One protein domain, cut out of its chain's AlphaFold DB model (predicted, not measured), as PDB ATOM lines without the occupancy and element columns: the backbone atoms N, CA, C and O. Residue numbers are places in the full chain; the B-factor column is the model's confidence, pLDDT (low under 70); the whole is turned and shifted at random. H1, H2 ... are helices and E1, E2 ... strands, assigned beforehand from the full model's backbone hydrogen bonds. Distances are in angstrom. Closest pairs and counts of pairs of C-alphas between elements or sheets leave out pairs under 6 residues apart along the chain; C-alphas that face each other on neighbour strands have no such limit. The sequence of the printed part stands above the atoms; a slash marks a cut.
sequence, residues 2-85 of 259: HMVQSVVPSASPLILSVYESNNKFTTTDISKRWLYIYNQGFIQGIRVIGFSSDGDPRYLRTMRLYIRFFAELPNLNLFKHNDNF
ATOM      1  N   HIS A   2     -44.392  30.373 -17.989       83.62
ATOM      2  CA  HIS A   2     -44.786  31.641 -18.606       83.62
ATOM      3  C   HIS A   2     -44.484  31.604 -20.099       83.62
ATOM      4  O   HIS A   2     -43.369  31.267 -20.509       83.62
ATOM      5  N   MET A   3     -45.479  31.985 -20.889       87.69
ATOM      6  CA  MET A   3     -45.382  32.132 -22.334       87.69
ATOM      7  C   MET A   3     -45.629  33.585 -22.713       87.69
ATOM      8  O   MET A   3     -46.385  34.286 -22.041       87.69
ATOM      9  N   VAL A   4     -45.004  34.015 -23.800       87.50
ATOM     10  CA  VAL A   4     -45.333  35.259 -24.485       87.50
ATOM     11  C   VAL A   4     -45.951  34.909 -25.820       87.50
ATOM     12  O   VAL A   4     -45.389  34.150 -26.607       87.50
ATOM     13  N   GLN A   5     -47.116  35.493 -26.065       88.75
ATOM     14  CA  GLN A   5     -47.791  35.438 -27.345       88.75
ATOM     15  C   GLN A   5     -47.656  36.801 -28.013       88.75
ATOM     16  O   GLN A   5     -47.956  37.831 -27.407       88.75
ATOM     17  N   SER A   6     -47.180  36.804 -29.256       87.56
ATOM     18  CA  SER A   6     -47.171  38.020 -30.060       87.56
ATOM     19  C   SER A   6     -48.600  38.450 -30.374       87.56
ATOM     20  O   SER A   6     -49.473  37.620 -30.615       87.56
ATOM     21  N   VAL A   7     -48.825  39.761 -30.421       83.75
ATOM     22  CA  VAL A   7     -50.086  40.338 -30.911       83.75
ATOM     23  C   VAL A   7     -50.206  40.167 -32.429       83.75
ATOM     24  O   VAL A   7     -51.306  40.155 -32.971       83.75
ATOM     25  N   VAL A   8     -49.072  40.017 -33.125       85.06
ATOM     26  CA  VAL A   8     -49.049  39.749 -34.563       85.06
ATOM     27  C   VAL A   8     -49.440  38.282 -34.792       85.06
ATOM     28  O   VAL A   8     -48.704  37.403 -34.339       85.06
ATOM     29  N   PRO A   9     -50.537  37.990 -35.521       78.19
ATOM     30  CA  PRO A   9     -51.085  36.633 -35.641       78.19
ATOM     31  C   PRO A   9     -50.135  35.609 -36.272       78.19
ATOM     32  O   PRO A   9     -50.297  34.411 -36.072       78.19
ATOM     33  N   SER A  10     -49.157  36.069 -37.056       87.19
ATOM     34  CA  SER A  10     -48.205  35.213 -37.767       87.19
ATOM     35  C   SER A  10     -47.011  34.768 -36.923       87.19
ATOM     36  O   SER A  10     -46.247  33.910 -37.359       87.19
ATOM     37  N   ALA A  11     -46.816  35.345 -35.736       87.25
ATOM     38  CA  ALA A  11     -45.672  35.033 -34.894       87.25
ATOM     39  C   ALA A  11     -46.012  33.927 -33.888       87.25
ATOM     40  O   ALA A  11     -46.989  34.012 -33.142       87.25
ATOM     41  N   SER A  12     -45.173  32.892 -33.852       87.94
ATOM     42  CA  SER A  12     -45.325  31.776 -32.919       87.94
ATOM     43  C   SER A  12     -45.126  32.222 -31.464       87.94
ATOM     44  O   SER A  12     -44.302  33.101 -31.195       87.94
ATOM     45  N   PRO A  13     -45.850  31.615 -30.505       87.44
ATOM     46  CA  PRO A  13     -45.636  31.885 -29.091       87.44
ATOM     47  C   PRO A  13     -44.251  31.396 -28.650       87.44
ATOM     48  O   PRO A  13     -43.761  30.366 -29.114       87.44
ATOM     49  N   LEU A  14     -43.641  32.125 -27.717       88.06
ATOM     50  CA  LEU A  14     -42.343  31.792 -27.139       88.06
ATOM     51  C   LEU A  14     -42.496  31.471 -25.653       88.06
ATOM     52  O   LEU A  14     -43.154  32.192 -24.901       88.06
ATOM     53  N   ILE A  15     -41.843  30.403 -25.206       88.75
ATOM     54  CA  ILE A  15     -41.745  30.084 -23.783       88.75
ATOM     55  C   ILE A  15     -40.645  30.960 -23.186       88.75
ATOM     56  O   ILE A  15     -39.482  30.825 -23.550       88.75
ATOM     57  N   LEU A  16     -41.001  31.848 -22.255       84.75
ATOM     58  CA  LEU A  16     -40.012  32.681 -21.567       84.75
ATOM     59  C   LEU A  16     -39.337  31.937 -20.426       84.75
ATOM     60  O   LEU A  16     -38.160  32.134 -20.146       84.75
ATOM     61  N   SER A  17     -40.124  31.162 -19.682       82.00
ATOM     62  CA  SER A  17     -39.620  30.488 -18.496       82.00
ATOM     63  C   SER A  17     -40.481  29.304 -18.090       82.00
ATOM     64  O   SER A  17     -41.718  29.350 -18.087       82.00
ATOM     65  N   VAL A  18     -39.793  28.245 -17.684       83.25
ATOM     66  CA  VAL A  18     -40.370  27.068 -17.052       83.25
ATOM     67  C   VAL A  18     -39.765  26.991 -15.662       83.25
ATOM     68  O   VAL A  18     -38.554  27.101 -15.499       83.25
ATOM     69  N   TYR A  19     -40.622  26.853 -14.661       78.75
ATOM     70  CA  TYR A  19     -40.197  26.685 -13.283       78.75
ATOM     71  C   TYR A  19     -40.859  25.431 -12.753       78.75
ATOM     72  O   TYR A  19     -42.068  25.255 -12.937       78.75
ATOM     73  N   GLU A  20     -40.086  24.614 -12.055       74.81
ATOM     74  CA  GLU A  20     -40.657  23.632 -11.151       74.81
ATOM     75  C   GLU A  20     -41.338  24.388 -10.009       74.81
ATOM     76  O   GLU A  20     -40.748  25.242  -9.344       74.81
ATOM     77  N   SER A  21     -42.631  24.140  -9.838       74.44
ATOM     78  CA  SER A  21     -43.434  24.789  -8.813       74.44
ATOM     79  C   SER A  21     -43.859  23.744  -7.801       74.44
ATOM     80  O   SER A  21     -44.620  22.838  -8.122       74.44
ATOM     81  N   ASN A  22     -43.443  23.920  -6.551       86.19
ATOM     82  CA  ASN A  22     -43.982  23.166  -5.418       86.19
ATOM     83  C   ASN A  22     -45.354  23.701  -4.950       86.19
ATOM     84  O   ASN A  22     -45.805  23.371  -3.858       86.19
ATOM     85  N   ASN A  23     -45.986  24.574  -5.744       80.56
ATOM     86  CA  ASN A  23     -47.255  25.242  -5.466       80.56
ATOM     87  C   ASN A  23     -47.286  26.133  -4.204       80.56
ATOM     88  O   ASN A  23     -48.358  26.580  -3.805       80.56
ATOM     89  N   LYS A  24     -46.136  26.454  -3.591       87.12
ATOM     90  CA  LYS A  24     -46.045  27.280  -2.366       87.12
ATOM     91  C   LYS A  24     -45.757  28.765  -2.619       87.12
ATOM     92  O   LYS A  24     -45.387  29.486  -1.701       87.12
ATOM     93  N   PHE A  25     -45.895  29.236  -3.855       87.31
ATOM     94  CA  PHE A  25     -45.650  30.640  -4.186       87.31
ATOM     95  C   PHE A  25     -46.784  31.539  -3.671       87.31
ATOM     96  O   PHE A  25     -47.957  31.153  -3.671       87.31
ATOM     97  N   THR A  26     -46.421  32.748  -3.250       89.31
ATOM     98  CA  THR A  26     -47.334  33.791  -2.768       89.31
ATOM     99  C   THR A  26     -47.672  34.795  -3.876       89.31
ATOM    100  O   THR A  26     -47.004  34.854  -4.909       89.31
ATOM    101  N   THR A  27     -48.685  35.641  -3.662       87.25
ATOM    102  CA  THR A  27     -48.993  36.786  -4.547       87.25
ATOM    103  C   THR A  27     -47.779  37.701  -4.739       87.25
ATOM    104  O   THR A  27     -47.524  38.176  -5.844       87.25
ATOM    105  N   THR A  28     -46.978  37.902  -3.692       88.00
ATOM    106  CA  THR A  28     -45.756  38.714  -3.750       88.00
ATOM    107  C   THR A  28     -44.707  38.098  -4.678       88.00
ATOM    108  O   THR A  28     -44.056  38.817  -5.435       88.00
ATOM    109  N   ASP A  29     -44.564  36.772  -4.677       90.94
ATOM    110  CA  ASP A  29     -43.619  36.083  -5.565       90.94
ATOM    111  C   ASP A  29     -44.036  36.203  -7.033       90.94
ATOM    112  O   ASP A  29     -43.196  36.442  -7.901       90.94
ATOM    113  N   ILE A  30     -45.338  36.092  -7.314       90.81
ATOM    114  CA  ILE A  30     -45.894  36.297  -8.660       90.81
ATOM    115  C   ILE A  30     -45.638  37.736  -9.116       90.81
ATOM    116  O   ILE A  30     -45.139  37.952 -10.216       90.81
ATOM    117  N   SER A  31     -45.898  38.707  -8.238       90.06
ATOM    118  CA  SER A  31     -45.685  40.136  -8.493       90.06
ATOM    119  C   SER A  31     -44.234  40.435  -8.884       90.06
ATOM    120  O   SER A  31     -43.974  41.057  -9.915       90.06
ATOM    121  N   LYS A  32     -43.269  39.914  -8.112       89.38
ATOM    122  CA  LYS A  32     -41.832  40.048  -8.407       89.38
ATOM    123  C   LYS A  32     -41.463  39.436  -9.758       89.38
ATOM    124  O   LYS A  32     -40.692  40.031 -10.506       89.38
ATOM    125  N   ARG A  33     -42.022  38.267 -10.091       90.00
ATOM    126  CA  ARG A  33     -41.781  37.602 -11.384       90.00
ATOM    127  C   ARG A  33     -42.342  38.405 -12.551       90.00
ATOM    128  O   ARG A  33     -41.657  38.554 -13.557       90.00
ATOM    129  N   TRP A  34     -43.555  38.931 -12.424       90.81
ATOM    130  CA  TRP A  34     -44.173  39.760 -13.459       90.81
ATOM    131  C   TRP A  34     -43.387  41.041 -13.694       90.81
ATOM    132  O   TRP A  34     -43.086  41.369 -14.838       90.81
ATOM    133  N   LEU A  35     -42.968  41.709 -12.618       89.88
ATOM    134  CA  LEU A  35     -42.127  42.897 -12.703       89.88
ATOM    135  C   LEU A  35     -40.772  42.598 -13.361       89.88
ATOM    136  O   LEU A  35     -40.299  43.371 -14.192       89.88
ATOM    137  N   TYR A  36     -40.165  41.456 -13.031       91.44
ATOM    138  CA  TYR A  36     -38.936  41.005 -13.679       91.44
ATOM    139  C   TYR A  36     -39.136  40.772 -15.183       91.44
ATOM    140  O   TYR A  36     -38.373  41.311 -15.979       91.44
ATOM    141  N   ILE A  37     -40.177  40.029 -15.580       89.94
ATOM    142  CA  ILE A  37     -40.508  39.777 -16.996       89.94
ATOM    143  C   ILE A  37     -40.745  41.093 -17.736       89.94
ATOM    144  O   ILE A  37     -40.228  41.283 -18.833       89.94
ATOM    145  N   TYR A  38     -41.485  42.012 -17.121       89.62
ATOM    146  CA  TYR A  38     -41.770  43.324 -17.680       89.62
ATOM    147  C   TYR A  38     -40.489  44.136 -17.930       89.62
ATOM    148  O   TYR A  38     -40.279  44.633 -19.035       89.62
ATOM    149  N   ASN A  39     -39.594  44.203 -16.940       88.38
ATOM    150  CA  ASN A  39     -38.317  44.910 -17.066       88.38
ATOM    151  C   ASN A  39     -37.387  44.262 -18.102       88.38
ATOM    152  O   ASN A  39     -36.735  44.971 -18.862       88.38
ATOM    153  N   GLN A  40     -37.331  42.928 -18.158       89.12
ATOM    154  CA  GLN A  40     -36.537  42.222 -19.168       89.12
ATOM    155  C   GLN A  40     -37.081  42.456 -20.577       89.12
ATOM    156  O   GLN A  40     -36.304  42.723 -21.491       89.12
ATOM    157  N   GLY A  41     -38.409  42.435 -20.738       87.81
ATOM    158  CA  GLY A  41     -39.055  42.809 -21.990       87.81
ATOM    159  C   GLY A  41     -38.646  44.215 -22.418       87.81
ATOM    160  O   GLY A  41     -38.153  44.394 -23.527       87.81
ATOM    161  N   PHE A  42     -38.728  45.186 -21.505       87.44
ATOM    162  CA  PHE A  42     -38.315  46.563 -21.773       87.44
ATOM    163  C   PHE A  42     -36.850  46.676 -22.231       87.44
ATOM    164  O   PHE A  42     -36.582  47.313 -23.248       87.44
ATOM    165  N   ILE A  43     -35.910  46.020 -21.536       89.69
ATOM    166  CA  ILE A  43     -34.478  46.014 -21.900       89.69
ATOM    167  C   ILE A  43     -34.259  45.439 -23.308       89.69
ATOM    168  O   ILE A  43     -33.386  45.903 -24.038       89.69
ATOM    169  N   GLN A  44     -35.064  44.453 -23.703       88.69
ATOM    170  CA  GLN A  44     -34.984  43.792 -25.008       88.69
ATOM    171  C   GLN A  44     -35.805  44.493 -26.103       88.69
ATOM    172  O   GLN A  44     -35.903  43.983 -27.217       88.69
ATOM    173  N   GLY A  45     -36.420  45.645 -25.813       88.56
ATOM    174  CA  GLY A  45     -37.295  46.346 -26.758       88.56
ATOM    175  C   GLY A  45     -38.644  45.653 -26.995       88.56
ATOM    176  O   GLY A  45     -39.352  45.980 -27.946       88.56
ATOM    177  N   ILE A  46     -39.026  44.707 -26.135       87.25
ATOM    178  CA  ILE A  46     -40.310  44.007 -26.165       87.25
ATOM    179  C   ILE A  46     -41.299  44.747 -25.263       87.25
ATOM    180  O   ILE A  46     -41.149  44.807 -24.043       87.25
ATOM    181  N   ARG A  47     -42.369  45.275 -25.861       86.19
ATOM    182  CA  ARG A  47     -43.458  45.910 -25.114       86.19
ATOM    183  C   ARG A  47     -44.442  44.859 -24.600       86.19
ATOM    184  O   ARG A  47     -45.175  44.259 -25.382       86.19
ATOM    185  N   VAL A  48     -44.513  44.694 -23.282       86.50
ATOM    186  CA  VAL A  48     -45.519  43.841 -22.633       86.50
ATOM    187  C   VAL A  48     -46.828  44.619 -22.490       86.50
ATOM    188  O   VAL A  48     -46.877  45.627 -21.790       86.50
ATOM    189  N   ILE A  49     -47.887  44.159 -23.160       82.56
ATOM    190  CA  ILE A  49     -49.218  44.794 -23.119       82.56
ATOM    191  C   ILE A  49     -50.086  44.323 -21.947       82.56
ATOM    192  O   ILE A  49     -51.015  45.015 -21.543       82.56
ATOM    193  N   GLY A  50     -49.799  43.142 -21.406       84.94
ATOM    194  CA  GLY A  50     -50.594  42.546 -20.345       84.94
ATOM    195  C   GLY A  50     -50.123  41.144 -19.988       84.94
ATOM    196  O   GLY A  50     -49.290  40.552 -20.674       84.94
ATOM    197  N   PHE A  51     -50.685  40.630 -18.901       88.50
ATOM    198  CA  PHE A  51     -50.485  39.267 -18.428       88.50
ATOM    199  C   PHE A  51     -51.834  38.546 -18.421       88.50
ATOM    200  O   PHE A  51     -52.855  39.149 -18.090       88.50
ATOM    201  N   SER A  52     -51.833  37.257 -18.754       86.12
ATOM    202  CA  SER A  52     -52.985  36.358 -18.647       86.12
ATOM    203  C   SER A  52     -52.646  35.177 -17.729       86.12
ATOM    204  O   SER A  52     -51.476  34.851 -17.522       86.12
ATOM    205  N   SER A  53     -53.662  34.577 -17.105       88.00
ATOM    206  CA  SER A  53     -53.507  33.478 -16.145       88.00
ATOM    207  C   SER A  53     -54.751  32.596 -16.136       88.00
ATOM    208  O   SER A  53     -55.857  33.095 -16.321       88.00
ATOM    209  N   ASP A  54     -54.568  31.316 -15.817       81.44
ATOM    210  CA  ASP A  54     -55.603  30.271 -15.776       81.44
ATOM    211  C   ASP A  54     -56.426  30.272 -14.466       81.44
ATOM    212  O   ASP A  54     -56.665  29.248 -13.840       81.44
ATOM    213  N   GLY A  55     -56.783  31.457 -13.961       76.88
ATOM    214  CA  GLY A  55     -57.725  31.577 -12.836       76.88
ATOM    215  C   GLY A  55     -57.214  31.246 -11.422       76.88
ATOM    216  O   GLY A  55     -58.004  31.302 -10.482       76.88
ATOM    217  N   ASP A  56     -55.924  30.962 -11.209       84.75
ATOM    218  CA  ASP A  56     -55.381  30.763  -9.851       84.75
ATOM    219  C   ASP A  56     -55.608  32.014  -8.966       84.75
ATOM    220  O   ASP A  56     -55.189  33.116  -9.347       84.75
ATOM    221  N   PRO A  57     -56.206  31.887  -7.759       81.56
ATOM    222  CA  PRO A  57     -56.544  33.031  -6.908       81.56
ATOM    223  C   PRO A  57     -55.368  33.956  -6.571       81.56
ATOM    224  O   PRO A  57     -55.554  35.160  -6.389       81.56
ATOM    225  N   ARG A  58     -54.136  33.438  -6.504       87.75
ATOM    226  CA  ARG A  58     -52.937  34.241  -6.218       87.75
ATOM    227  C   ARG A  58     -52.532  35.077  -7.423       87.75
ATOM    228  O   ARG A  58     -52.110  36.225  -7.247       87.75
ATOM    229  N   TYR A  59     -52.686  34.527  -8.626       87.94
ATOM    230  CA  TYR A  59     -52.496  35.264  -9.872       87.94
ATOM    231  C   TYR A  59     -53.618  36.273 -10.076       87.94
ATOM    232  O   TYR A  59     -53.317  37.414 -10.391       87.94
ATOM    233  N   LEU A  60     -54.876  35.921  -9.797       82.50
ATOM    234  CA  LEU A  60     -55.999  36.863  -9.847       82.50
ATOM    235  C   LEU A  60     -55.829  38.009  -8.845       82.50
ATOM    236  O   LEU A  60     -56.079  39.166  -9.176       82.50
ATOM    237  N   ARG A  61     -55.331  37.726  -7.634       82.75
ATOM    238  CA  ARG A  61     -54.980  38.769  -6.660       82.75
ATOM    239  C   ARG A  61     -53.859  39.666  -7.182       82.75
ATOM    240  O   ARG A  61     -53.947  40.878  -7.024       82.75
ATOM    241  N   THR A  62     -52.847  39.089  -7.830       87.62
ATOM    242  CA  THR A  62     -51.764  39.851  -8.475       87.62
ATOM    243  C   THR A  62     -52.316  40.710  -9.613       87.62
ATOM    244  O   THR A  62     -52.086  41.912  -9.630       87.62
ATOM    245  N   MET A  63     -53.134  40.142 -10.502       83.56
ATOM    246  CA  MET A  63     -53.848  40.880 -11.543       83.56
ATOM    247  C   MET A  63     -54.616  42.044 -10.947       83.56
ATOM    248  O   MET A  63     -54.455  43.154 -11.421       83.56
ATOM    249  N   ARG A  64     -55.375  41.832  -9.867       79.44
ATOM    250  CA  ARG A  64     -56.132  42.902  -9.212       79.44
ATOM    251  C   ARG A  64     -55.248  44.050  -8.728       79.44
ATOM    252  O   ARG A  64     -55.658  45.198  -8.843       79.44
ATOM    253  N   LEU A  65     -54.060  43.750  -8.203       80.38
ATOM    254  CA  LEU A  65     -53.100  44.766  -7.761       80.38
ATOM    255  C   LEU A  65     -52.495  45.546  -8.938       80.38
ATOM    256  O   LEU A  65     -52.293  46.751  -8.829       80.38
ATOM    257  N   TYR A  66     -52.252  44.872 -10.065       78.06
ATOM    258  CA  TYR A  66     -51.636  45.459 -11.261       78.06
ATOM    259  C   TYR A  66     -52.635  45.846 -12.360       78.06
ATOM    260  O   TYR A  66     -52.226  46.254 -13.453       78.06
ATOM    261  N   ILE A  67     -53.941  45.737 -12.102       66.56
ATOM    262  CA  ILE A  67     -54.985  46.166 -13.029       66.56
ATOM    263  C   ILE A  67     -54.760  47.657 -13.288       66.56
ATOM    264  O   ILE A  67     -54.589  48.443 -12.359       66.56
ATOM    265  N   ARG A  68     -54.722  48.016 -14.574       59.53
ATOM    266  CA  ARG A  68     -54.371  49.339 -15.122       59.53
ATOM    267  C   ARG A  68     -52.885  49.698 -15.119       59.53
ATOM    268  O   ARG A  68     -52.489  50.419 -16.020       59.53
ATOM    269  N   PHE A  69     -52.035  49.133 -14.257       64.62
ATOM    270  CA  PHE A  69     -50.597  49.457 -14.245       64.62
ATOM    271  C   PHE A  69     -49.924  49.189 -15.604       64.62
ATOM    272  O   PHE A  69     -49.338  50.086 -16.203       64.62
ATOM    273  N   PHE A  70     -50.071  47.976 -16.142       58.56
ATOM    274  CA  PHE A  70     -49.442  47.609 -17.420       58.56
ATOM    275  C   PHE A  70     -50.107  48.252 -18.648       58.56
ATOM    276  O   PHE A  70     -49.456  48.415 -19.677       58.56
ATOM    277  N   ALA A  71     -51.386  48.626 -18.537       55.31
ATOM    278  CA  ALA A  71     -52.152  49.225 -19.629       55.31
ATOM    279  C   ALA A  71     -51.968  50.752 -19.712       55.31
ATOM    280  O   ALA A  71     -51.835  51.292 -20.807       55.31
ATOM    281  N   GLU A  72     -51.943  51.441 -18.568       59.81
ATOM    282  CA  GLU A  72     -51.856  52.906 -18.476       59.81
ATOM    283  C   GLU A  72     -50.409  53.410 -18.461       59.81
ATOM    284  O   GLU A  72     -50.154  54.529 -18.901       59.81
ATOM    285  N   LEU A  73     -49.449  52.589 -18.016       56.81
ATOM    286  CA  LEU A  73     -48.034  52.955 -17.929       56.81
ATOM    287  C   LEU A  73     -47.157  52.002 -18.755       56.81
ATOM    288  O   LEU A  73     -46.396  51.213 -18.190       56.81
ATOM    289  N   PRO A  74     -47.223  52.039 -20.099       55.09
ATOM    290  CA  PRO A  74     -46.301  51.273 -20.921       55.09
ATOM    291  C   PRO A  74     -44.878  51.823 -20.751       55.09
ATOM    292  O   PRO A  74     -44.605  52.981 -21.051       55.09
ATOM    293  N   ASN A  75     -43.961  50.959 -20.327       52.12
ATOM    294  CA  ASN A  75     -42.525  51.185 -20.223       52.12
ATOM    295  C   ASN A  75     -42.080  52.233 -19.183       52.12
ATOM    296  O   ASN A  75     -41.058  52.895 -19.374       52.12
ATOM    297  N   LEU A  76     -42.806  52.388 -18.069       50.59
ATOM    298  CA  LEU A  76     -42.349  53.256 -16.980       50.59
ATOM    299  C   LEU A  76     -41.256  52.561 -16.152       50.59
ATOM    300  O   LEU A  76     -41.421  51.429 -15.701       50.59
ATOM    301  N   ASN A  77     -40.143  53.253 -15.907       51.75
ATOM    302  CA  ASN A  77     -39.093  52.764 -15.018       51.75
ATOM    303  C   ASN A  77     -39.565  52.877 -13.554       51.75
ATOM    304  O   ASN A  77     -39.507  53.959 -12.965       51.75
ATOM    305  N   LEU A  78     -40.054  51.769 -12.982       46.28
ATOM    306  CA  LEU A  78     -40.660  51.734 -11.641       46.28
ATOM    307  C   LEU A  78     -39.760  52.284 -10.531       46.28
ATOM    308  O   LEU A  78     -40.263  52.847  -9.566       46.28
ATOM    309  N   PHE A  79     -38.437  52.176 -10.670       48.31
ATOM    310  CA  PHE A  79     -37.503  52.638  -9.642       48.31
ATOM    311  C   PHE A  79     -37.462  54.167  -9.489       48.31
ATOM    312  O   PHE A  79     -36.876  54.660  -8.529       48.31
ATOM    313  N   LYS A  80     -38.083  54.928 -10.403       47.16
ATOM    314  CA  LYS A  80     -38.183  56.394 -10.321       47.16
ATOM    315  C   LYS A  80     -39.492  56.919  -9.721       47.16
ATOM    316  O   LYS A  80     -39.548  58.101  -9.405       47.16
ATOM    317  N   HIS A  81     -40.526  56.090  -9.554       44.16
ATOM    318  CA  HIS A  81     -41.859  56.545  -9.139       44.16
ATOM    319  C   HIS A  81     -42.474  55.607  -8.091       44.16
ATOM    320  O   HIS A  81     -43.385  54.839  -8.388       44.16
ATOM    321  N   ASN A  82     -41.976  55.679  -6.852       44.66
ATOM    322  CA  ASN A  82     -42.508  54.910  -5.715       44.66
ATOM    323  C   ASN A  82     -43.850  55.448  -5.172       44.66
ATOM    324  O   ASN A  82     -44.539  54.729  -4.454       44.66
ATOM    325  N   ASP A  83     -44.257  56.666  -5.541       46.44
ATOM    326  CA  ASP A  83     -45.386  57.358  -4.893       46.44
ATOM    327  C   ASP A  83     -46.761  57.117  -5.553       46.44
ATOM    328  O   ASP A  83     -47.766  57.665  -5.111       46.44
ATOM    329  N   ASN A  84     -46.846  56.291  -6.605       46.69
ATOM    330  CA  ASN A  84     -48.013  56.255  -7.503       46.69
ATOM    331  C   ASN A  84     -48.873  54.977  -7.465       46.69
ATOM    332  O   ASN A  84     -49.563  54.662  -8.436       46.69
ATOM    333  N   PHE A  85     -48.933  54.259  -6.341       53.41
ATOM    334  CA  PHE A  85     -49.945  53.206  -6.169       53.41
ATOM    335  C   PHE A  85     -51.305  53.806  -5.775       53.41
ATOM    336  O   PHE A  85     -51.793  53.640  -4.657       53.41
TER     337      PHE A  85
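Overview. This is residues 2 to 85 of the 259 residues of the protein "Hypothetical protein" of Rotaria sordida (UniProt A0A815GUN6). Two helices, H1 and H2, meet near their first residues and spread as a V, with a small two-stranded hairpin, E1 and E2, towards one end of the domain and the unnamed tail, residues 73 to 85, towards the other. The long link, residues 44 to 56, leads from the end of H1 back to the start of H2, and the short H3 follows H2. The 84 printed residues hold, in order, E1, E2, H1, H2 and H3, the two strands antiparallel; the class is mostly helix, though under half of the residues are in named elements. The whole is compact, with a radius of gyration of the C-alphas of 13.4 A and spans of 39 by 32 by 19 A.

Arrangement. E1, residues 2 to 4, and E2, residues 14 to 17, form a hairpin of antiparallel neighbours at 149 degrees. Within hydrogen-bond range are N 4 and O 14, 2.8 A, and N 2 and O 17, 2.9 A. H1, residues 27 to 43, is apart from E1. H1 touches H2, residues 57 to 66, with residues 27 to 31 alone; the closest C-alphas are those of Thr 27 and Arg 58, 5.0 A. They run the same way at a steep tilt of 52 degrees. H3, residues 69 to 72, meets H2 only through their tight link and is apart from H1. In H1 and H2 every O i to N i+4 pair is within hydrogen-bond range; H3 is too short for such a pair.

Along the chain. E1 begins at C-alpha 2 (-44.786, 31.641, -18.606) and is 6.9 A long; E2 is 9.2 A. H1 is 24.4 A, from C-alpha 27 (-48.993, 36.786, -4.547). H2 is 14.1 A; H3, 5.6 A, ends at C-alpha 72 (-51.856, 52.906, -18.476).

Size, cuts and confidence. The C-alphas farthest apart, of Ser 10 and Asp 83, are 39.7 A apart. The printed part has no cut; the link from H1 to H2 is long. Residues 67 to 85 have pLDDT under 70.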